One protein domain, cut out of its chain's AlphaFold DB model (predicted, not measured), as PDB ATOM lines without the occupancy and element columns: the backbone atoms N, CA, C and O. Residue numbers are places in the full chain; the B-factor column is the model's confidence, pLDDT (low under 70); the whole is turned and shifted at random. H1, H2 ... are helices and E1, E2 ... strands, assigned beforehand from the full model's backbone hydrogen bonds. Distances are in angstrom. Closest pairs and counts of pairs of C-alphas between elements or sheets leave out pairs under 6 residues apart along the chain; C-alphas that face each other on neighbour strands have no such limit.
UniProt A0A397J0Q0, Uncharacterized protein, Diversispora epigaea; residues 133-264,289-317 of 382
ATOM      1  N   PRO A 133     -17.063 -21.084  71.776       84.06
ATOM      2  CA  PRO A 133     -18.489 -21.065  71.512       84.06
ATOM      3  C   PRO A 133     -18.837 -22.106  70.453       84.06
ATOM      4  O   PRO A 133     -18.193 -22.175  69.402       84.06
ATOM      5  N   SER A 134     -19.891 -22.881  70.696       85.38
ATOM      6  CA  SER A 134     -20.445 -23.711  69.636       85.38
ATOM      7  C   SER A 134     -21.160 -22.848  68.599       85.38
ATOM      8  O   SER A 134     -21.753 -21.809  68.910       85.38
ATOM      9  N   LYS A 135     -21.106 -23.283  67.339       87.06
ATOM     10  CA  LYS A 135     -21.879 -22.662  66.264       87.06
ATOM     11  C   LYS A 135     -23.373 -22.841  66.509       87.06
ATOM     12  O   LYS A 135     -23.821 -23.723  67.233       87.06
ATOM     13  N   GLN A 136     -24.170 -22.042  65.812       86.56
ATOM     14  CA  GLN A 136     -25.595 -22.326  65.714       86.56
ATOM     15  C   GLN A 136     -25.815 -23.501  64.761       86.56
ATOM     16  O   GLN A 136     -25.447 -23.442  63.585       86.56
ATOM     17  N   TYR A 137     -26.441 -24.553  65.281       85.81
ATOM     18  CA  TYR A 137     -26.797 -25.749  64.531       85.81
ATOM     19  C   TYR A 137     -28.305 -25.855  64.334       85.81
ATOM     20  O   TYR A 137     -29.109 -25.408  65.154       85.81
ATOM     21  N   CYS A 138     -28.705 -26.468  63.223       83.06
ATOM     22  CA  CYS A 138     -30.109 -26.681  62.925       83.06
ATOM     23  C   CYS A 138     -30.741 -27.697  63.888       83.06
ATOM     24  O   CYS A 138     -30.355 -28.864  63.929       83.06
ATOM     25  N   THR A 139     -31.797 -27.286  64.588       76.50
ATOM     26  CA  THR A 139     -32.592 -28.165  65.463       76.50
ATOM     27  C   THR A 139     -33.529 -29.112  64.708       76.50
ATOM     28  O   THR A 139     -34.021 -30.068  65.292       76.50
ATOM     29  N   ARG A 140     -33.755 -28.872  63.410       77.81
ATOM     30  CA  ARG A 140     -34.555 -29.715  62.500       77.81
ATOM     31  C   ARG A 140     -33.685 -30.321  61.398       77.81
ATOM     32  O   ARG A 140     -34.059 -30.376  60.231       77.81
ATOM     33  N   HIS A 141     -32.460 -30.692  61.755       75.62
ATOM     34  CA  HIS A 141     -31.447 -31.167  60.814       75.62
ATOM     35  C   HIS A 141     -31.873 -32.441  60.068       75.62
ATOM     36  O   HIS A 141     -31.478 -32.607  58.915       75.62
ATOM     37  N   ALA A 142     -32.710 -33.284  60.682       69.50
ATOM     38  CA  ALA A 142     -33.257 -34.476  60.044       69.50
ATOM     39  C   ALA A 142     -34.167 -34.114  58.849       69.50
ATOM     40  O   ALA A 142     -33.945 -34.607  57.745       69.50
ATOM     41  N   GLU A 143     -35.054 -33.121  59.006       68.75
ATOM     42  CA  GLU A 143     -35.860 -32.557  57.907       68.75
ATOM     43  C   GLU A 143     -34.990 -31.846  56.852       68.75
ATOM     44  O   GLU A 143     -35.295 -31.863  55.666       68.75
ATOM     45  N   CYS A 144     -33.890 -31.198  57.256       69.94
ATOM     46  CA  CYS A 144     -33.060 -30.417  56.330       69.94
ATOM     47  C   CYS A 144     -32.277 -31.288  55.334       69.94
ATOM     48  O   CYS A 144     -32.042 -30.862  54.203       69.94
ATOM     49  N   ARG A 145     -31.834 -32.486  55.740       64.38
ATOM     50  CA  ARG A 145     -30.957 -33.325  54.906       64.38
ATOM     51  C   ARG A 145     -31.716 -34.257  53.964       64.38
ATOM     52  O   ARG A 145     -31.191 -34.537  52.889       64.38
ATOM     53  N   GLU A 146     -32.936 -34.675  54.314       61.12
ATOM     54  CA  GLU A 146     -33.786 -35.511  53.444       61.12
ATOM     55  C   GLU A 146     -34.051 -34.861  52.076       61.12
ATOM     56  O   GLU A 146     -34.146 -35.558  51.069       61.12
ATOM     57  N   TYR A 147     -34.080 -33.525  52.005       58.12
ATOM     58  CA  TYR A 147     -34.381 -32.795  50.769       58.12
ATOM     59  C   TYR A 147     -33.155 -32.247  50.028       58.12
ATOM     60  O   TYR A 147     -33.326 -31.587  49.004       58.12
ATOM     61  N   ASN A 148     -31.930 -32.500  50.513       56.31
ATOM     62  CA  ASN A 148     -30.661 -32.065  49.904       56.31
ATOM     63  C   ASN A 148     -30.587 -30.558  49.551       56.31
ATOM     64  O   ASN A 148     -29.827 -30.132  48.681       56.31
ATOM     65  N   ARG A 149     -31.393 -29.738  50.231       58.91
ATOM     66  CA  ARG A 149     -31.382 -28.275  50.162       58.91
ATOM     67  C   ARG A 149     -30.743 -27.833  51.466       58.91
ATOM     68  O   ARG A 149     -31.288 -28.151  52.516       58.91
ATOM     69  N   GLY A 150     -29.579 -27.182  51.421       65.88
ATOM     70  CA  GLY A 150     -28.907 -26.675  52.626       65.88
ATOM     71  C   GLY A 150     -29.884 -26.009  53.607       65.88
ATOM     72  O   GLY A 150     -30.939 -25.531  53.193       65.88
ATOM     73  N   CYS A 151     -29.561 -26.019  54.907       72.00
ATOM     74  CA  CYS A 151     -30.508 -25.637  55.958       72.00
ATOM     75  C   CYS A 151     -31.262 -24.332  55.610       72.00
ATOM     76  O   CYS A 151     -30.612 -23.294  55.483       72.00
ATOM     77  N   PRO A 152     -32.610 -24.335  55.524       67.75
ATOM     78  CA  PRO A 152     -33.394 -23.152  55.146       67.75
ATOM     79  C   PRO A 152     -33.179 -21.938  56.060       67.75
ATOM     80  O   PRO A 152     -33.459 -20.803  55.689       67.75
ATOM     81  N   ARG A 153     -32.682 -22.184  57.276       73.56
ATOM     82  CA  ARG A 153     -32.367 -21.157  58.274       73.56
ATOM     83  C   ARG A 153     -30.936 -20.621  58.164       73.56
ATOM     84  O   ARG A 153     -30.545 -19.833  59.011       73.56
ATOM     85  N   HIS A 154     -30.162 -21.047  57.163       74.56
ATOM     86  CA  HIS A 154     -28.768 -20.641  56.939       74.56
ATOM     87  C   HIS A 154     -27.833 -20.889  58.141       74.56
ATOM     88  O   HIS A 154     -26.818 -20.217  58.299       74.56
ATOM     89  N   VAL A 155     -28.161 -21.873  58.984       83.38
ATOM     90  CA  VAL A 155     -27.326 -22.319  60.113       83.38
ATOM     91  C   VAL A 155     -26.597 -23.622  59.776       83.38
ATOM     92  O   VAL A 155     -26.926 -24.298  58.795       83.38
ATOM     93  N   ALA A 156     -25.606 -23.996  60.590       82.50
ATOM     94  CA  ALA A 156     -24.832 -25.210  60.360       82.50
ATOM     95  C   ALA A 156     -25.726 -26.462  60.431       82.50
ATOM     96  O   ALA A 156     -26.620 -26.574  61.272       82.50
ATOM     97  N   THR A 157     -25.474 -27.427  59.548       82.31
ATOM     98  CA  THR A 157     -26.095 -28.755  59.635       82.31
ATOM     99  C   THR A 157     -25.133 -29.674  60.386       82.31
ATOM    100  O   THR A 157     -23.968 -29.736  59.992       82.31
ATOM    101  N   PRO A 158     -25.562 -30.342  61.469       86.00
ATOM    102  CA  PRO A 158     -24.700 -31.241  62.224       86.00
ATOM    103  C   PRO A 158     -24.313 -32.459  61.380       86.00
ATOM    104  O   PRO A 158     -25.141 -33.021  60.658       86.00
ATOM    105  N   ASP A 159     -23.051 -32.873  61.485       83.06
ATOM    106  CA  ASP A 159     -22.535 -34.048  60.774       83.06
ATOM    107  C   ASP A 159     -23.016 -35.357  61.418       83.06
ATOM    108  O   ASP A 159     -23.248 -36.347  60.722       83.06
ATOM    109  N   ILE A 160     -23.190 -35.343  62.744       87.56
ATOM    110  CA  ILE A 160     -23.658 -36.468  63.554       87.56
ATOM    111  C   ILE A 160     -24.990 -36.076  64.185       87.56
ATOM    112  O   ILE A 160     -25.088 -35.079  64.905       87.56
ATOM    113  N   TYR A 161     -26.009 -36.875  63.909       88.56
ATOM    114  CA  TYR A 161     -27.352 -36.680  64.421       88.56
ATOM    115  C   TYR A 161     -28.127 -37.992  64.442       88.56
ATOM    116  O   TYR A 161     -27.764 -38.955  63.764       88.56
ATOM    117  N   CYS A 162     -29.209 -38.013  65.212       88.88
ATOM    118  CA  CYS A 162     -30.136 -39.128  65.243       88.88
ATOM    119  C   CYS A 162     -31.330 -38.854  64.324       88.88
ATOM    120  O   CYS A 162     -31.917 -37.784  64.378       88.88
ATOM    121  N   SER A 163     -31.712 -39.831  63.502       85.69
ATOM    122  CA  SER A 163     -32.923 -39.781  62.662       85.69
ATOM    123  C   SER A 163     -33.959 -40.845  63.031       85.69
ATOM    124  O   SER A 163     -34.954 -41.011  62.328       85.69
ATOM    125  N   ALA A 164     -33.733 -41.591  64.118       89.31
ATOM    126  CA  ALA A 164     -34.679 -42.594  64.588       89.31
ATOM    127  C   ALA A 164     -36.011 -41.952  64.991       89.31
ATOM    128  O   ALA A 164     -36.041 -40.834  65.510       89.31
ATOM    129  N   LEU A 165     -37.101 -42.683  64.777       89.38
ATOM    130  CA  LEU A 165     -38.413 -42.306  65.283       89.38
ATOM    131  C   LEU A 165     -38.447 -42.476  66.805       89.38
ATOM    132  O   LEU A 165     -37.981 -43.486  67.327       89.38
ATOM    133  N   SER A 166     -38.994 -41.481  67.494       86.94
ATOM    134  CA  SER A 166     -39.131 -41.428  68.947       86.94
ATOM    135  C   SER A 166     -40.590 -41.143  69.297       86.94
ATOM    136  O   SER A 166     -41.219 -40.242  68.725       86.94
ATOM    137  N   GLU A 167     -41.141 -41.939  70.212       89.38
ATOM    138  CA  GLU A 167     -42.487 -41.739  70.744       89.38
ATOM    139  C   GLU A 167     -42.588 -40.420  71.506       89.38
ATOM    140  O   GLU A 167     -41.612 -39.921  72.068       89.38
ATOM    141  N   GLN A 168     -43.782 -39.840  71.516       88.62
ATOM    142  CA  GLN A 168     -44.020 -38.507  72.051       88.62
ATOM    143  C   GLN A 168     -45.186 -38.538  73.039       88.62
ATOM    144  O   GLN A 168     -46.161 -39.252  72.826       88.62
ATOM    145  N   ILE A 169     -45.091 -37.744  74.107       85.12
ATOM    146  CA  ILE A 169     -46.026 -37.775  75.242       85.12
ATOM    147  C   ILE A 169     -47.461 -37.440  74.810       85.12
ATOM    148  O   ILE A 169     -48.413 -38.062  75.270       85.12
ATOM    149  N   SER A 170     -47.631 -36.432  73.949       85.12
ATOM    150  CA  SER A 170     -48.952 -35.885  73.593       85.12
ATOM    151  C   SER A 170     -49.133 -35.570  72.107       85.12
ATOM    152  O   SER A 170     -50.149 -34.996  71.717       85.12
ATOM    153  N   ARG A 171     -48.160 -35.923  71.258       87.00
ATOM    154  CA  ARG A 171     -48.187 -35.645  69.812       87.00
ATOM    155  C   ARG A 171     -47.826 -36.898  69.002       87.00
ATOM    156  O   ARG A 171     -47.393 -37.882  69.592       87.00
ATOM    157  N   PRO A 172     -48.006 -36.898  67.668       89.50
ATOM    158  CA  PRO A 172     -47.565 -38.011  66.835       89.50
ATOM    159  C   PRO A 172     -46.065 -38.268  66.972       89.50
ATOM    160  O   PRO A 172     -45.296 -37.348  67.256       89.50
ATOM    161  N   VAL A 173     -45.665 -39.513  66.713       89.25
ATOM    162  CA  VAL A 173     -44.260 -39.933  66.639       89.25
ATOM    163  C   VAL A 173     -43.468 -38.961  65.764       89.25
ATOM    164  O   VAL A 173     -43.892 -38.621  64.657       89.25
ATOM    165  N   SER A 174     -42.309 -38.528  66.252       87.00
ATOM    166  CA  SER A 174     -41.421 -37.614  65.534       87.00
ATOM    167  C   SER A 174     -40.000 -38.152  65.482       87.00
ATOM    168  O   SER A 174     -39.619 -39.026  66.259       87.00
ATOM    169  N   GLN A 175     -39.190 -37.634  64.560       88.12
ATOM    170  CA  GLN A 175     -37.763 -37.938  64.545       88.12
ATOM    171  C   GLN A 175     -37.106 -37.386  65.816       88.12
ATOM    172  O   GLN A 175     -37.389 -36.267  66.246       88.12
ATOM    173  N   CYS A 176     -36.215 -38.178  66.407       88.19
ATOM    174  CA  CYS A 176     -35.329 -37.726  67.463       88.19
ATOM    175  C   CYS A 176     -34.549 -36.497  66.975       88.19
ATOM    176  O   CYS A 176     -34.044 -36.482  65.858       88.19
ATOM    177  N   ASN A 177     -34.433 -35.469  67.809       85.25
ATOM    178  CA  ASN A 177     -33.748 -34.230  67.445       85.25
ATOM    179  C   ASN A 177     -32.357 -34.103  68.084       85.25
ATOM    180  O   ASN A 177     -31.813 -32.999  68.188       85.25
ATOM    181  N   TRP A 178     -31.786 -35.218  68.538       90.88
ATOM    182  CA  TRP A 178     -30.432 -35.236  69.063       90.88
ATOM    183  C   TRP A 178     -29.414 -35.014  67.942       90.88
ATOM    184  O   TRP A 178     -29.475 -35.634  66.880       90.88
ATOM    185  N   TYR A 179     -28.453 -34.133  68.204       90.19
ATOM    186  CA  TYR A 179     -27.337 -33.860  67.311       90.19
ATOM    187  C   TYR A 179     -26.103 -33.432  68.086       90.19
ATOM    188  O   TYR A 179     -26.206 -32.870  69.183       90.19
ATOM    189  N   VAL A 180     -24.952 -33.633  67.456       89.19
ATOM    190  CA  VAL A 180     -23.652 -33.244  67.986       89.19
ATOM    191  C   VAL A 180     -23.237 -31.881  67.446       89.19
ATOM    192  O   VAL A 180     -23.322 -31.597  66.252       89.19
ATOM    193  N   GLU A 181     -22.758 -31.052  68.359       89.12
ATOM    194  CA  GLU A 181     -22.025 -29.824  68.079       89.12
ATOM    195  C   GLU A 181     -20.539 -30.169  67.965       89.12
ATOM    196  O   GLU A 181     -19.954 -30.690  68.915       89.12
ATOM    197  N   ASN A 182     -19.922 -29.907  66.810       87.69
ATOM    198  CA  ASN A 182     -18.561 -30.387  66.536       87.69
ATOM    199  C   ASN A 182     -17.532 -29.799  67.513       87.69
ATOM    200  O   ASN A 182     -16.559 -30.469  67.842       87.69
ATOM    201  N   GLU A 183     -17.750 -28.571  67.994       88.94
ATOM    202  CA  GLU A 183     -16.841 -27.892  68.927       88.94
ATOM    203  C   GLU A 183     -16.796 -28.542  70.319       88.94
ATOM    204  O   GLU A 183     -15.855 -28.306  71.072       88.94
ATOM    205  N   ARG A 184     -17.787 -29.375  70.655       90.38
ATOM    206  CA  ARG A 184     -17.900 -30.040  71.960       90.38
ATOM    207  C   ARG A 184     -17.354 -31.458  71.967       90.38
ATOM    208  O   ARG A 184     -17.342 -32.094  73.017       90.38
ATOM    209  N   ILE A 185     -16.939 -31.981  70.816       91.62
ATOM    210  CA  ILE A 185     -16.422 -33.343  70.742       91.62
ATOM    211  C   ILE A 185     -15.083 -33.400  71.470       91.62
ATOM    212  O   ILE A 185     -14.139 -32.711  71.088       91.62
ATOM    213  N   VAL A 186     -15.011 -34.244  72.498       91.75
ATOM    214  CA  VAL A 186     -13.772 -34.533  73.217       91.75
ATOM    215  C   VAL A 186     -13.137 -35.750  72.548       91.75
ATOM    216  O   VAL A 186     -13.668 -36.857  72.669       91.75
ATOM    217  N   PRO A 187     -12.045 -35.573  71.789       87.75
ATOM    218  CA  PRO A 187     -11.385 -36.695  71.153       87.75
ATOM    219  C   PRO A 187     -10.664 -37.519  72.221       87.75
ATOM    220  O   PRO A 187      -9.788 -37.010  72.908       87.75
ATOM    221  N   PHE A 188     -11.054 -38.781  72.365       83.12
ATOM    222  CA  PHE A 188     -10.484 -39.701  73.358       83.12
ATOM    223  C   PHE A 188      -9.465 -40.678  72.762       83.12
ATOM    224  O   PHE A 188      -8.910 -41.513  73.468       83.12
ATOM    225  N   ASP A 189      -9.236 -40.588  71.451       76.12
ATOM    226  CA  ASP A 189      -8.256 -41.380  70.717       76.12
ATOM    227  C   ASP A 189      -7.663 -40.583  69.543       76.12
ATOM    228  O   ASP A 189      -8.064 -39.451  69.253       76.12
ATOM    229  N   ASP A 190      -6.725 -41.209  68.829       71.44
ATOM    230  CA  ASP A 190      -5.885 -40.591  67.795       71.44
ATOM    231  C   ASP A 190      -6.636 -40.143  66.523       71.44
ATOM    232  O   ASP A 190      -6.027 -39.712  65.540       71.44
ATOM    233  N   ARG A 191      -7.973 -40.221  66.483       70.88
ATOM    234  CA  ARG A 191      -8.786 -39.876  65.296       70.88
ATOM    235  C   ARG A 191      -8.971 -38.372  65.072       70.88
ATOM    236  O   ARG A 191      -9.840 -37.957  64.297       70.88
ATOM    237  N   VAL A 192      -8.139 -37.541  65.693       66.69
ATOM    238  CA  VAL A 192      -8.087 -36.096  65.451       66.69
ATOM    239  C   VAL A 192      -7.437 -35.832  64.092       66.69
ATOM    240  O   VAL A 192      -6.267 -36.133  63.872       66.69
ATOM    241  N   LYS A 193      -8.178 -35.234  63.152       55.88
ATOM    242  CA  LYS A 193      -7.604 -34.711  61.903       55.88
ATOM    243  C   LYS A 193      -8.028 -33.267  61.700       55.88
ATOM    244  O   LYS A 193      -9.221 -32.996  61.608       55.88
ATOM    245  N   LEU A 194      -7.058 -32.360  61.542       54.66
ATOM    246  CA  LEU A 194      -7.301 -30.951  61.191       54.66
ATOM    247  C   LEU A 194      -8.337 -30.281  62.120       54.66
ATOM    248  O   LEU A 194      -9.325 -29.724  61.640       54.66
ATOM    249  N   ASP A 195      -8.152 -30.399  63.440       56.84
ATOM    250  CA  ASP A 195      -9.067 -29.872  64.471       56.84
ATOM    251  C   ASP A 195     -10.517 -30.396  64.393       56.84
ATOM    252  O   ASP A 195     -11.437 -29.809  64.964       56.84
ATOM    253  N   LYS A 196     -10.747 -31.518  63.698       64.38
ATOM    254  CA  LYS A 196     -12.037 -32.213  63.651       64.38
ATOM    255  C   LYS A 196     -11.864 -33.664  64.073       64.38
ATOM    256  O   LYS A 196     -11.109 -34.421  63.458       64.38
ATOM    257  N   TYR A 197     -12.599 -34.067  65.101       70.50
ATOM    258  CA  TYR A 197     -12.698 -35.475  65.453       70.50
ATOM    259  C   TYR A 197     -13.537 -36.207  64.408       70.50
ATOM    260  O   TYR A 197     -14.677 -35.822  64.134       70.50
ATOM    261  N   LYS A 198     -12.971 -37.248  63.790       72.62
ATOM    262  CA  LYS A 198     -13.680 -38.017  62.768       72.62
ATOM    263  C   LYS A 198     -14.266 -39.288  63.368       72.62
ATOM    264  O   LYS A 198     -13.575 -40.296  63.486       72.62
ATOM    265  N   VAL A 199     -15.567 -39.251  63.630       77.19
ATOM    266  CA  VAL A 199     -16.348 -40.443  63.972       77.19
ATOM    267  C   VAL A 199     -16.593 -41.286  62.722       77.19
ATOM    268  O   VAL A 199     -17.011 -40.787  61.673       77.19
ATOM    269  N   ASN A 200     -16.351 -42.584  62.830       78.00
ATOM    270  CA  ASN A 200     -16.755 -43.585  61.861       78.00
ATOM    271  C   ASN A 200     -18.089 -44.207  62.287       78.00
ATOM    272  O   ASN A 200     -18.127 -45.205  62.998       78.00
ATOM    273  N   LEU A 201     -19.193 -43.672  61.760       73.69
ATOM    274  CA  LEU A 201     -20.561 -44.122  62.060       73.69
ATOM    275  C   LEU A 201     -20.837 -45.616  61.770       73.69
ATOM    276  O   LEU A 201     -21.894 -46.121  62.145       73.69
ATOM    277  N   LYS A 202     -19.936 -46.326  61.071       73.69
ATOM    278  CA  LYS A 202     -20.059 -47.772  60.829       73.69
ATOM    279  C   LYS A 202     -19.458 -48.631  61.940       73.69
ATOM    280  O   LYS A 202     -19.941 -49.741  62.135       73.69
ATOM    281  N   SER A 203     -18.398 -48.163  62.596       77.81
ATOM    282  CA  SER A 203     -17.666 -48.925  63.619       77.81
ATOM    283  C   SER A 203     -17.859 -48.379  65.024       77.81
ATOM    284  O   SER A 203     -17.765 -49.134  65.983       77.81
ATOM    285  N   ASP A 204     -18.107 -47.080  65.141       84.19
ATOM    286  CA  ASP A 204     -18.162 -46.406  66.425       84.19
ATOM    287  C   ASP A 204     -19.564 -46.539  67.001       84.19
ATOM    288  O   ASP A 204     -20.566 -46.331  66.310       84.19
ATOM    289  N   GLU A 205     -19.632 -46.862  68.287       89.25
ATOM    290  CA  GLU A 205     -20.901 -46.939  69.006       89.25
ATOM    291  C   GLU A 205     -21.158 -45.725  69.895       89.25
ATOM    292  O   GLU A 205     -22.323 -45.394  70.125       89.25
ATOM    293  N   TRP A 206     -20.103 -45.049  70.351       92.38
ATOM    294  CA  TRP A 206     -20.159 -44.056  71.421       92.38
ATOM    295  C   TRP A 206     -19.316 -42.821  71.088       92.38
ATOM    296  O   TRP A 206     -18.359 -42.900  70.317       92.38
ATOM    297  N   ILE A 207     -19.669 -41.677  71.671       93.44
ATOM    298  CA  ILE A 207     -18.939 -40.413  71.532       93.44
ATOM    299  C   ILE A 207     -18.918 -39.659  72.864       93.44
ATOM    300  O   ILE A 207     -19.888 -39.714  73.622       93.44
ATOM    301  N   LEU A 208     -17.824 -38.938  73.129       94.75
ATOM    302  CA  LEU A 208     -17.689 -38.053  74.285       94.75
ATOM    303  C   LEU A 208     -17.926 -36.602  73.883       94.75
ATOM    304  O   LEU A 208     -17.286 -36.098  72.956       94.75
ATOM    305  N   LEU A 209     -18.813 -35.926  74.607       93.88
ATOM    306  CA  LEU A 209     -19.071 -34.499  74.452       93.88
ATOM    307  C   LEU A 209     -18.829 -33.777  75.772       93.88
ATOM    308  O   LEU A 209     -19.344 -34.193  76.806       93.88
ATOM    309  N   SER A 210     -18.128 -32.650  75.739       92.25
ATOM    310  CA  SER A 210     -18.124 -31.726  76.868       92.25
ATOM    311  C   SER A 210     -19.487 -31.044  77.000       92.25
ATOM    312  O   SER A 210     -20.274 -30.946  76.045       92.25
ATOM    313  N   ARG A 211     -19.810 -30.552  78.193       86.81
ATOM    314  CA  ARG A 211     -20.937 -29.634  78.396       86.81
ATOM    315  C   ARG A 211     -20.507 -28.217  78.014       86.81
ATOM    316  O   ARG A 211     -19.388 -27.802  78.288       86.81
ATOM    317  N   GLN A 212     -21.401 -27.501  77.332       70.88
ATOM    318  CA  GLN A 212     -21.083 -26.252  76.628       70.88
ATOM    319  C   GLN A 212     -20.545 -25.148  77.551       70.88
ATOM    320  O   GLN A 212     -19.624 -24.434  77.165       70.88
ATOM    321  N   ASP A 213     -21.098 -25.030  78.761       71.06
ATOM    322  CA  ASP A 213     -20.721 -23.972  79.702       71.06
ATOM    323  C   ASP A 213     -19.881 -24.469  80.881       71.06
ATOM    324  O   ASP A 213     -19.000 -23.731  81.317       71.06
ATOM    325  N   ASN A 214     -20.121 -25.686  81.386       84.69
ATOM    326  CA  ASN A 214     -19.413 -26.259  82.537       84.69
ATOM    327  C   ASN A 214     -18.699 -27.562  82.154       84.69
ATOM    328  O   ASN A 214     -19.351 -28.561  81.895       84.69
ATOM    329  N   VAL A 215     -17.369 -27.570  82.161       88.38
ATOM    330  CA  VAL A 215     -16.542 -28.676  81.642       88.38
ATOM    331  C   VAL A 215     -16.128 -29.706  82.700       88.38
ATOM    332  O   VAL A 215     -15.432 -30.666  82.380       88.38
ATOM    333  N   ARG A 216     -16.596 -29.576  83.953       91.50
ATOM    334  CA  ARG A 216     -16.471 -30.632  84.986       91.50
ATOM    335  C   ARG A 216     -17.360 -31.850  84.733       91.50
ATOM    336  O   ARG A 216     -17.412 -32.768  85.549       91.50
ATOM    337  N   GLU A 217     -18.034 -31.870  83.591       91.81
ATOM    338  CA  GLU A 217     -18.954 -32.906  83.173       91.81
ATOM    339  C   GLU A 217     -18.718 -33.263  81.699       91.81
ATOM    340  O   GLU A 217     -18.792 -32.406  80.809       91.81
ATOM    341  N   ILE A 218     -18.463 -34.548  81.443       94.44
ATOM    342  CA  ILE A 218     -18.471 -35.136  80.099       94.44
ATOM    343  C   ILE A 218     -19.716 -36.001  79.945       94.44
ATOM    344  O   ILE A 218     -20.081 -36.763  80.836       94.44
ATOM    345  N   LEU A 219     -20.346 -35.900  78.780       95.38
ATOM    346  CA  LEU A 219     -21.466 -36.728  78.373       95.38
ATOM    347  C   LEU A 219     -20.986 -37.835  77.435       95.38
ATOM    348  O   LEU A 219     -20.337 -37.557  76.423       95.38
ATOM    349  N   VAL A 220     -21.358 -39.075  77.733       96.75
ATOM    350  CA  VAL A 220     -21.183 -40.223  76.838       96.75
ATOM    351  C   VAL A 220     -22.500 -40.479  76.119       96.75
ATOM    352  O   VAL A 220     -23.482 -40.861  76.753       96.75
ATOM    353  N   PHE A 221     -22.520 -40.303  74.800       95.31
ATOM    354  CA  PHE A 221     -23.702 -40.563  73.976       95.31
ATOM    355  C   PHE A 221     -23.520 -41.813  73.107       95.31
ATOM    356  O   PHE A 221     -22.439 -42.004  72.544       95.31
ATOM    357  N   PRO A 222     -24.573 -42.624  72.896       94.81
ATOM    358  CA  PRO A 222     -24.618 -43.550  71.779       94.81
ATOM    359  C   PRO A 222     -24.718 -42.789  70.459       94.81
ATOM    360  O   PRO A 222     -25.422 -41.791  70.351       94.81
ATOM    361  N   LEU A 223     -24.089 -43.302  69.409       91.12
ATOM    362  CA  LEU A 223     -24.256 -42.766  68.055       91.12
ATOM    363  C   LEU A 223     -25.567 -43.221  67.402       91.12
ATOM    364  O   LEU A 223     -26.093 -42.550  66.517       91.12
ATOM    365  N   LYS A 224     -26.114 -44.356  67.849       90.69
ATOM    366  CA  LYS A 224     -27.448 -44.844  67.470       90.69
ATOM    367  C   LYS A 224     -28.463 -44.474  68.543       90.69
ATOM    368  O   LYS A 224     -28.102 -44.314  69.698       90.69
ATOM    369  N   HIS A 225     -29.741 -44.397  68.192       91.25
ATOM    370  CA  HIS A 225     -30.771 -44.140  69.193       91.25
ATOM    371  C   HIS A 225     -30.837 -45.284  70.216       91.25
ATOM    372  O   HIS A 225     -31.252 -46.394  69.885       91.25
ATOM    373  N   LYS A 226     -30.392 -45.015  71.445       94.38
ATOM    374  CA  LYS A 226     -30.523 -45.906  72.600       94.38
ATOM    375  C   LYS A 226     -30.906 -45.028  73.802       94.38
ATOM    376  O   LYS A 226     -30.129 -44.133  74.131       94.38
ATOM    377  N   PRO A 227     -32.067 -45.238  74.439       94.62
ATOM    378  CA  PRO A 227     -32.437 -44.491  75.636       94.62
ATOM    379  C   PRO A 227     -31.675 -45.004  76.860       94.62
ATOM    380  O   PRO A 227     -31.156 -46.130  76.853       94.62
ATOM    381  N   ASN A 228     -31.657 -44.225  77.944       96.50
ATOM    382  CA  ASN A 228     -30.953 -44.605  79.173       96.50
ATOM    383  C   ASN A 228     -31.423 -45.949  79.753       96.50
ATOM    384  O   ASN A 228     -30.604 -46.723  80.252       96.50
ATOM    385  N   LYS A 229     -32.704 -46.301  79.575       95.88
ATOM    386  CA  LYS A 229     -33.268 -47.614  79.951       95.88
ATOM    387  C   LYS A 229     -32.577 -48.801  79.268       95.88
ATOM    388  O   LYS A 229     -32.580 -49.903  79.808       95.88
ATOM    389  N   ILE A 230     -32.011 -48.608  78.076       96.31
ATOM    390  CA  ILE A 230     -31.243 -49.636  77.361       96.31
ATOM    391  C   ILE A 230     -29.771 -49.586  77.767       96.31
ATOM    392  O   ILE A 230     -29.172 -50.632  78.006       96.31
ATOM    393  N   LEU A 231     -29.196 -48.385  77.868       97.31
ATOM    394  CA  LEU A 231     -27.783 -48.199  78.207       97.31
ATOM    395  C   LEU A 231     -27.437 -48.744  79.593       97.31
ATOM    396  O   LEU A 231     -26.440 -49.448  79.735       97.31
ATOM    397  N   VAL A 232     -28.288 -48.497  80.589       97.88
ATOM    398  CA  VAL A 232     -28.026 -48.907  81.975       97.88
ATOM    399  C   VAL A 232     -27.917 -50.431  82.128       97.88
ATOM    400  O   VAL A 232     -27.195 -50.901  82.998       97.88
ATOM    401  N   LYS A 233     -28.561 -51.201  81.240       97.44
ATOM    402  CA  LYS A 233     -28.547 -52.677  81.202       97.44
ATOM    403  C   LYS A 233     -27.520 -53.259  80.224       97.44
ATOM    404  O   LYS A 233     -27.605 -54.424  79.842       97.44
ATOM    405  N   SER A 234     -26.620 -52.438  79.694       97.19
ATOM    406  CA  SER A 234     -25.718 -52.852  78.623       97.19
ATOM    407  C   SER A 234     -24.322 -53.119  79.175       97.19
ATOM    408  O   SER A 234     -23.528 -52.198  79.358       97.19
ATOM    409  N   VAL A 235     -23.981 -54.397  79.358       96.69
ATOM    410  CA  VAL A 235     -22.617 -54.821  79.732       96.69
ATOM    411  C   VAL A 235     -21.552 -54.260  78.774       96.69
ATOM    412  O   VAL A 235     -20.587 -53.677  79.264       96.69
ATOM    413  N   PRO A 236     -21.713 -54.314  77.431       96.62
ATOM    414  CA  PRO A 236     -20.731 -53.723  76.517       96.62
ATOM    415  C   PRO A 236     -20.579 -52.205  76.668       96.62
ATOM    416  O   PRO A 236     -19.511 -51.668  76.395       96.62
ATOM    417  N   PHE A 237     -21.639 -51.513  77.097       97.31
ATOM    418  CA  PHE A 237     -21.593 -50.067  77.322       97.31
ATOM    419  C   PHE A 237     -20.759 -49.751  78.564       97.31
ATOM    420  O   PHE A 237     -19.813 -48.974  78.473       97.31
ATOM    421  N   TRP A 238     -21.053 -50.407  79.689       97.88
ATOM    422  CA  TRP A 238     -20.284 -50.234  80.920       97.88
ATOM    423  C   TRP A 238     -18.819 -50.633  80.748       97.88
ATOM    424  O   TRP A 238     -17.941 -49.882  81.156       97.88
ATOM    425  N   LEU A 239     -18.546 -51.755  80.074       96.69
ATOM    426  CA  LEU A 239     -17.182 -52.166  79.734       96.69
ATOM    427  C   LEU A 239     -16.436 -51.089  78.948       96.69
ATOM    428  O   LEU A 239     -15.309 -50.752  79.293       96.69
ATOM    429  N   TRP A 240     -17.066 -50.540  77.909       96.06
ATOM    430  CA  TRP A 240     -16.449 -49.512  77.080       96.06
ATOM    431  C   TRP A 240     -16.180 -48.225  77.867       96.06
ATOM    432  O   TRP A 240     -15.095 -47.663  77.763       96.06
ATOM    433  N   VAL A 241     -17.131 -47.780  78.695       97.50
ATOM    434  CA  VAL A 241     -16.945 -46.600  79.554       97.50
ATOM    435  C   VAL A 241     -15.787 -46.816  80.528       97.50
ATOM    436  O   VAL A 241     -14.917 -45.959  80.648       97.50
ATOM    437  N   LEU A 242     -15.746 -47.953  81.220       97.19
ATOM    438  CA  LEU A 242     -14.728 -48.202  82.239       97.19
ATOM    439  C   LEU A 242     -13.338 -48.418  81.630       97.19
ATOM    440  O   LEU A 242     -12.360 -47.870  82.127       97.19
ATOM    441  N   ASP A 243     -13.237 -49.179  80.541       95.25
ATOM    442  CA  ASP A 243     -11.944 -49.492  79.932       95.25
ATOM    443  C   ASP A 243     -11.442 -48.357  79.028       95.25
ATOM    444  O   ASP A 243     -10.388 -47.773  79.279       95.25
ATOM    445  N   GLU A 244     -12.197 -47.999  77.986       93.88
ATOM    446  CA  GLU A 244     -11.735 -47.044  76.970       93.88
ATOM    447  C   GLU A 244     -11.715 -45.606  77.494       93.88
ATOM    448  O   GLU A 244     -10.763 -44.866  77.242       93.88
ATOM    449  N   VAL A 245     -12.740 -45.201  78.250       95.75
ATOM    450  CA  VAL A 245     -12.856 -43.810  78.710       95.75
ATOM    451  C   VAL A 245     -12.121 -43.603  80.027       95.75
ATOM    452  O   VAL A 245     -11.258 -42.736  80.121       95.75
ATOM    453  N   VAL A 246     -12.446 -44.384  81.055       96.00
ATOM    454  CA  VAL A 246     -11.907 -44.149  82.399       96.00
ATOM    455  C   VAL A 246     -10.458 -44.629  82.504       96.00
ATOM    456  O   VAL A 246      -9.574 -43.830  82.813       96.00
ATOM    457  N   ASN A 247     -10.183 -45.901  82.212       94.31
ATOM    458  CA  ASN A 247      -8.852 -46.469  82.424       94.31
ATOM    459  C   ASN A 247      -7.834 -46.027  81.370       94.31
ATOM    460  O   ASN A 247      -6.721 -45.644  81.728       94.31
ATOM    461  N   LYS A 248      -8.183 -46.068  80.079       93.75
ATOM    462  CA  LYS A 248      -7.256 -45.701  78.997       93.75
ATOM    463  C   LYS A 248      -7.185 -44.194  78.807       93.75
ATOM    464  O   LYS A 248      -6.115 -43.616  78.987       93.75
ATOM    465  N   PHE A 249      -8.301 -43.547  78.472       94.69
ATOM    466  CA  PHE A 249      -8.273 -42.125  78.144       94.69
ATOM    467  C   PHE A 249      -7.989 -41.251  79.372       94.69
ATOM    468  O   PHE A 249      -6.963 -40.573  79.403       94.69
ATOM    469  N   PHE A 250      -8.816 -41.296  80.420       95.56
ATOM    470  CA  PHE A 250      -8.585 -40.479  81.619       95.56
ATOM    471  C   PHE A 250      -7.355 -40.937  82.419       95.56
ATOM    472  O   PHE A 250      -6.660 -40.108  83.008       95.56
ATOM    473  N   GLY A 251      -7.033 -42.234  82.408       93.75
ATOM    474  CA  GLY A 251      -5.812 -42.754  83.031       93.75
ATOM    475  C   GLY A 251      -4.520 -42.268  82.367       93.75
ATOM    476  O   GLY A 251      -3.502 -42.146  83.052       93.75
ATOM    477  N   SER A 252      -4.549 -41.894  81.080       93.81
ATOM    478  CA  SER A 252      -3.367 -41.354  80.388       93.81
ATOM    479  C   SER A 252      -2.826 -40.059  81.016       93.81
ATOM    480  O   SER A 252      -1.632 -39.782  80.923       93.81
ATOM    481  N   PHE A 253      -3.661 -39.322  81.758       93.69
ATOM    482  CA  PHE A 253      -3.275 -38.092  82.449       93.69
ATOM    483  C   PHE A 253      -2.545 -38.326  83.782       93.69
ATOM    484  O   PHE A 253      -2.254 -37.349  84.476       93.69
ATOM    485  N   GLN A 254      -2.248 -39.576  84.168       87.25
ATOM    486  CA  GLN A 254      -1.442 -39.928  85.353       87.25
ATOM    487  C   GLN A 254      -1.914 -39.211  86.630       87.25
ATOM    488  O   GLN A 254      -1.208 -38.395  87.234       87.25
ATOM    489  N   LEU A 255      -3.171 -39.445  86.996       86.19
ATOM    490  CA  LEU A 255      -3.779 -38.854  88.185       86.19
ATOM    491  C   LEU A 255      -3.380 -39.621  89.451       86.19
ATOM    492  O   LEU A 255      -3.042 -40.800  89.396       86.19
ATOM    493  N   LYS A 256      -3.435 -38.942  90.601       86.25
ATOM    494  CA  LYS A 256      -3.202 -39.564  91.918       86.25
ATOM    495  C   LYS A 256      -4.426 -40.313  92.442       86.25
ATOM    496  O   LYS A 256      -4.283 -41.274  93.185       86.25
ATOM    497  N   GLU A 257      -5.606 -39.827  92.084       88.81
ATOM    498  CA  GLU A 257      -6.901 -40.347  92.508       88.81
ATOM    499  C   GLU A 257      -7.675 -40.869  91.297       88.81
ATOM    500  O   GLU A 257      -7.323 -40.589  90.146       88.81
ATOM    501  N   TYR A 258      -8.763 -41.590  91.567       91.94
ATOM    502  CA  TYR A 258      -9.693 -42.012  90.529       91.94
ATOM    503  C   TYR A 258     -10.238 -40.790  89.755       91.94
ATOM    504  O   TYR A 258     -10.639 -39.810  90.385       91.94
ATOM    505  N   PRO A 259     -10.263 -40.812  88.407       94.50
ATOM    506  CA  PRO A 259     -10.502 -39.629  87.562       94.50
ATOM    507  C   PRO A 259     -11.903 -39.015  87.655       94.50
ATOM    508  O   PRO A 259     -12.114 -37.886  87.209       94.50
ATOM    509  N   VAL A 260     -12.873 -39.761  88.173       94.81
ATOM    510  CA  VAL A 260     -14.299 -39.427  88.140       94.81
ATOM    511  C   VAL A 260     -14.821 -39.356  89.576       94.81
ATOM    512  O   VAL A 260     -14.449 -40.170  90.412       94.81
ATOM    513  N   ASP A 261     -15.670 -38.373  89.864       93.38
ATOM    514  CA  ASP A 261     -16.390 -38.205  91.132       93.38
ATOM    515  C   ASP A 261     -17.736 -38.952  91.128       93.38
ATOM    516  O   ASP A 261     -18.223 -39.359  92.178       93.38
ATOM    517  N   CYS A 262     -18.374 -39.100  89.962       95.44
ATOM    518  CA  CYS A 262     -19.685 -39.737  89.833       95.44
ATOM    519  C   CYS A 262     -19.966 -40.175  88.387       95.44
ATOM    520  O   CYS A 262     -19.635 -39.460  87.437       95.44
ATOM    521  N   PHE A 263     -20.627 -41.321  88.239       97.81
ATOM    522  CA  PHE A 263     -21.305 -41.746  87.016       97.81
ATOM    523  C   PHE A 263     -22.802 -41.575  87.232       97.81
ATOM    524  O   PHE A 263     -23.327 -42.105  88.210       97.81
ATOM    525  N   ALA A 264     -23.507 -40.890  86.338       96.75
ATOM    526  CA  ALA A 264     -24.933 -40.672  86.536       96.75
ATOM    527  C   ALA A 264     -25.769 -40.752  85.266       96.75
ATOM    528  O   ALA A 264     -25.352 -40.332  84.191       96.75
ATOM    529  N   LEU A 289     -20.471 -38.150  83.267       96.81
ATOM    530  CA  LEU A 289     -19.232 -38.379  83.996       96.81
ATOM    531  C   LEU A 289     -18.830 -37.071  84.667       96.81
ATOM    532  O   LEU A 289     -18.409 -36.126  83.999       96.81
ATOM    533  N   HIS A 290     -18.968 -37.015  85.987       95.25
ATOM    534  CA  HIS A 290     -18.497 -35.891  86.789       95.25
ATOM    535  C   HIS A 290     -16.990 -36.063  86.991       95.25
ATOM    536  O   HIS A 290     -16.559 -36.966  87.698       95.25
ATOM    537  N   LEU A 291     -16.173 -35.248  86.339       94.62
ATOM    538  CA  LEU A 291     -14.718 -35.426  86.284       94.62
ATOM    539  C   LEU A 291     -14.035 -34.746  87.453       94.62
ATOM    540  O   LEU A 291     -14.377 -33.597  87.679       94.62
ATOM    541  N   LYS A 292     -13.011 -35.335  88.091       91.94
ATOM    542  CA  LYS A 292     -12.157 -34.683  89.112       91.94
ATOM    543  C   LYS A 292     -11.545 -33.365  88.615       91.94
ATOM    544  O   LYS A 292     -11.201 -33.223  87.446       91.94
ATOM    545  N   LEU A 293     -11.376 -32.396  89.520       90.25
ATOM    546  CA  LEU A 293     -10.906 -31.046  89.181       90.25
ATOM    547  C   LEU A 293      -9.529 -31.075  88.508       90.25
ATOM    548  O   LEU A 293      -9.303 -30.372  87.526       90.25
ATOM    549  N   ASP A 294      -8.636 -31.919  89.016       90.31
ATOM    550  CA  ASP A 294      -7.283 -32.061  88.485       90.31
ATOM    551  C   ASP A 294      -7.273 -32.661  87.074       90.31
ATOM    552  O   ASP A 294      -6.483 -32.224  86.239       90.31
ATOM    553  N   LEU A 295      -8.178 -33.603  86.777       94.12
ATOM    554  CA  LEU A 295      -8.335 -34.139  85.425       94.12
ATOM    555  C   LEU A 295      -8.788 -33.042  84.462       94.12
ATOM    556  O   LEU A 295      -8.160 -32.844  83.428       94.12
ATOM    557  N   VAL A 296      -9.838 -32.298  84.818       92.25
ATOM    558  CA  VAL A 296     -10.390 -31.234  83.961       92.25
ATOM    559  C   VAL A 296      -9.335 -30.190  83.630       92.25
ATOM    560  O   VAL A 296      -9.229 -29.786  82.479       92.25
ATOM    561  N   ARG A 297      -8.515 -29.796  84.612       89.94
ATOM    562  CA  ARG A 297      -7.424 -28.836  84.398       89.94
ATOM    563  C   ARG A 297      -6.414 -29.332  83.371       89.94
ATOM    564  O   ARG A 297      -6.082 -28.581  82.466       89.94
ATOM    565  N   LYS A 298      -5.983 -30.594  83.463       92.00
ATOM    566  CA  LYS A 298      -5.075 -31.191  82.471       92.00
ATOM    567  C   LYS A 298      -5.735 -31.305  81.095       92.00
ATOM    568  O   LYS A 298      -5.127 -30.985  80.080       92.00
ATOM    569  N   MET A 299      -7.003 -31.708  81.051       92.06
ATOM    570  CA  MET A 299      -7.743 -31.817  79.796       92.06
ATOM    571  C   MET A 299      -7.968 -30.457  79.121       92.06
ATOM    572  O   MET A 299      -8.001 -30.398  77.897       92.06
ATOM    573  N   GLU A 300      -8.119 -29.365  79.876       89.81
ATOM    574  CA  GLU A 300      -8.300 -28.014  79.327       89.81
ATOM    575  C   GLU A 300      -7.061 -27.522  78.543       89.81
ATOM    576  O   GLU A 300      -7.186 -26.800  77.541       89.81
ATOM    577  N   GLU A 301      -5.869 -27.962  78.962       88.88
ATOM    578  CA  GLU A 301      -4.595 -27.672  78.295       88.88
ATOM    579  C   GLU A 301      -4.533 -28.328  76.906       88.88
ATOM    580  O   GLU A 301      -4.185 -27.671  75.918       88.88
ATOM    581  N   GLU A 302      -4.936 -29.598  76.818       88.88
ATOM    582  CA  GLU A 302      -4.823 -30.429  75.612       88.88
ATOM    583  C   GLU A 302      -6.025 -30.310  74.662       88.88
ATOM    584  O   GLU A 302      -5.865 -30.272  73.438       88.88
ATOM    585  N   TYR A 303      -7.243 -30.217  75.201       89.62
ATOM    586  CA  TYR A 303      -8.478 -30.335  74.430       89.62
ATOM    587  C   TYR A 303      -9.263 -29.032  74.434       89.62
ATOM    588  O   TYR A 303      -9.871 -28.618  75.417       89.62
ATOM    589  N   LYS A 304      -9.351 -28.435  73.247       89.12
ATOM    590  CA  LYS A 304     -10.183 -27.266  72.938       89.12
ATOM    591  C   LYS A 304     -11.628 -27.390  73.458       89.12
ATOM    592  O   LYS A 304     -12.148 -26.433  74.021       89.12
ATOM    593  N   ALA A 305     -12.241 -28.568  73.323       90.06
ATOM    594  CA  ALA A 305     -13.601 -28.846  73.794       90.06
ATOM    595  C   ALA A 305     -13.755 -28.784  75.326       90.06
ATOM    596  O   ALA A 305     -14.874 -28.660  75.817       90.06
ATOM    597  N   MET A 306     -12.654 -28.855  76.078       92.19
ATOM    598  CA  MET A 306     -12.632 -28.830  77.542       92.19
ATOM    599  C   MET A 306     -12.348 -27.437  78.113       92.19
ATOM    600  O   MET A 306     -12.187 -27.302  79.319       92.19
ATOM    601  N   ARG A 307     -12.321 -26.393  77.274       89.69
ATOM    602  CA  ARG A 307     -12.183 -24.990  77.698       89.69
ATOM    603  C   ARG A 307     -13.551 -24.404  78.008       89.69
ATOM    604  O   ARG A 307     -14.376 -24.240  77.109       89.69
ATOM    605  N   GLY A 308     -13.801 -24.096  79.278       85.81
ATOM    606  CA  GLY A 308     -15.124 -23.708  79.771       85.81
ATOM    607  C   GLY A 308     -15.107 -23.225  81.217       85.81
ATOM    608  O   GLY A 308     -14.052 -22.971  81.794       85.81
ATOM    609  N   LYS A 309     -16.282 -23.061  81.834       86.50
ATOM    610  CA  LYS A 309     -16.336 -22.828  83.282       86.50
ATOM    611  C   LYS A 309     -15.999 -24.133  83.997       86.50
ATOM    612  O   LYS A 309     -16.525 -25.188  83.654       86.50
ATOM    613  N   ILE A 310     -15.145 -24.050  85.006       86.81
ATOM    614  CA  ILE A 310     -14.805 -25.174  85.875       86.81
ATOM    615  C   ILE A 310     -15.551 -24.956  87.191       86.81
ATOM    616  O   ILE A 310     -15.012 -24.405  88.148       86.81
ATOM    617  N   GLU A 311     -16.830 -25.314  87.191       83.75
ATOM    618  CA  GLU A 311     -17.721 -25.224  88.351       83.75
ATOM    619  C   GLU A 311     -18.128 -26.633  88.782       83.75
ATOM    620  O   GLU A 311     -17.966 -27.592  88.025       83.75
ATOM    621  N   ASP A 312     -18.662 -26.792  89.989       83.25
ATOM    622  CA  ASP A 312     -19.151 -28.106  90.399       83.25
ATOM    623  C   ASP A 312     -20.250 -28.597  89.436       83.25
ATOM    624  O   ASP A 312     -21.048 -27.786  88.949       83.25
ATOM    625  N   PRO A 313     -20.282 -29.904  89.102       82.94
ATOM    626  CA  PRO A 313     -21.328 -30.467  88.257       82.94
ATOM    627  C   PRO A 313     -22.720 -30.150  88.802       82.94
ATOM    628  O   PRO A 313     -22.903 -29.996  90.013       82.94
ATOM    629  N   PHE A 314     -23.705 -30.081  87.909       79.94
ATOM    630  CA  PHE A 314     -25.079 -29.766  88.285       79.94
ATOM    631  C   PHE A 314     -25.638 -30.797  89.284       79.94
ATOM    632  O   PHE A 314     -25.551 -32.005  89.064       79.94
ATOM    633  N   GLN A 315     -26.221 -30.314  90.386       81.38
ATOM    634  CA  GLN A 315     -26.685 -31.146  91.502       81.38
ATOM    635  C   GLN A 315     -28.216 -31.262  91.502       81.38
ATOM    636  O   GLN A 315     -28.902 -30.461  92.137       81.38
ATOM    637  N   TYR A 316     -28.757 -32.283  90.830       80.94
ATOM    638  CA  TYR A 316     -30.209 -32.532  90.767       80.94
ATOM    639  C   TYR A 316     -30.844 -32.631  92.159       80.94
ATOM    640  O   TYR A 316     -31.835 -31.966  92.443       80.94
ATOM    641  N   GLY A 317     -30.189 -33.336  93.086       81.31
ATOM    642  CA  GLY A 317     -30.706 -33.501  94.442       81.31
ATOM    643  C   GLY A 317     -30.930 -32.192  95.216       81.31
ATOM    644  O   GLY A 317     -31.789 -32.164  96.094       81.31
TER     645      GLY A 317
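Overview. This is residues 133 to 264 and 289 to 317 of the 382 residues of an uncharacterized protein of Diversispora epigaea (UniProt A0A397J0Q0). Little regular structure: a small twisted sheet, E1 E2 E4 E3, antiparallel, has helix H3 over one face, and long loops with H1 form one end. The 161 printed residues, 58 in named elements, run H1 E1 E2 H2 H3 E3 E4 H4, mixed class. The whole is compact, with radius of gyration of the C-alphas 16.8 A and spans 51 by 36 by 34 A.

Arrangement. H1, residues 141 to 146, is not on the sheet. E1, residues 206 to 210, and E2, residues 217 to 222, form a hairpin, N 207 to O 221 2.9 A. E4, residues 289 to 291, neighbours E2, N 218 to O 289 3.0 A, and E3, residues 260 to 264, N 261 to O 290 2.7 A. H3, residues 235 to 253, is on one face, height 9.1 A, making two layers. E2, H2, residues 228 to 231, H3 and E3 form a split strand-helix-strand unit, E4 between its strands, with a right-handed crossover. H4, residues 293 to 302, only grazes the sheet; it only just touches H3, with 3 pairs of C-alphas within 8 A, closest Phe 253 and Leu 295, 7.1 A. O i to N i+4 pairs within hydrogen-bond range: H1 1 of 2, H3 11 of 15, H4 4 of 6; H2 is too short.

Along the chain. H3 is 25.7 A long, E2 16.6 A. H1 begins at C-alpha 141 (-31.447, -31.167, 60.814); H4 ends at C-alpha 302 (-4.823, -30.429, 75.612).

Size, cuts and confidence. Residues 265 to 288 are cut out; C-alphas 264 and 289 are 6.6 A apart. The 59-residue link H1 to E1 is long. The pLDDT is under 70 at residues 142 to 150, 152 and 192 to 196.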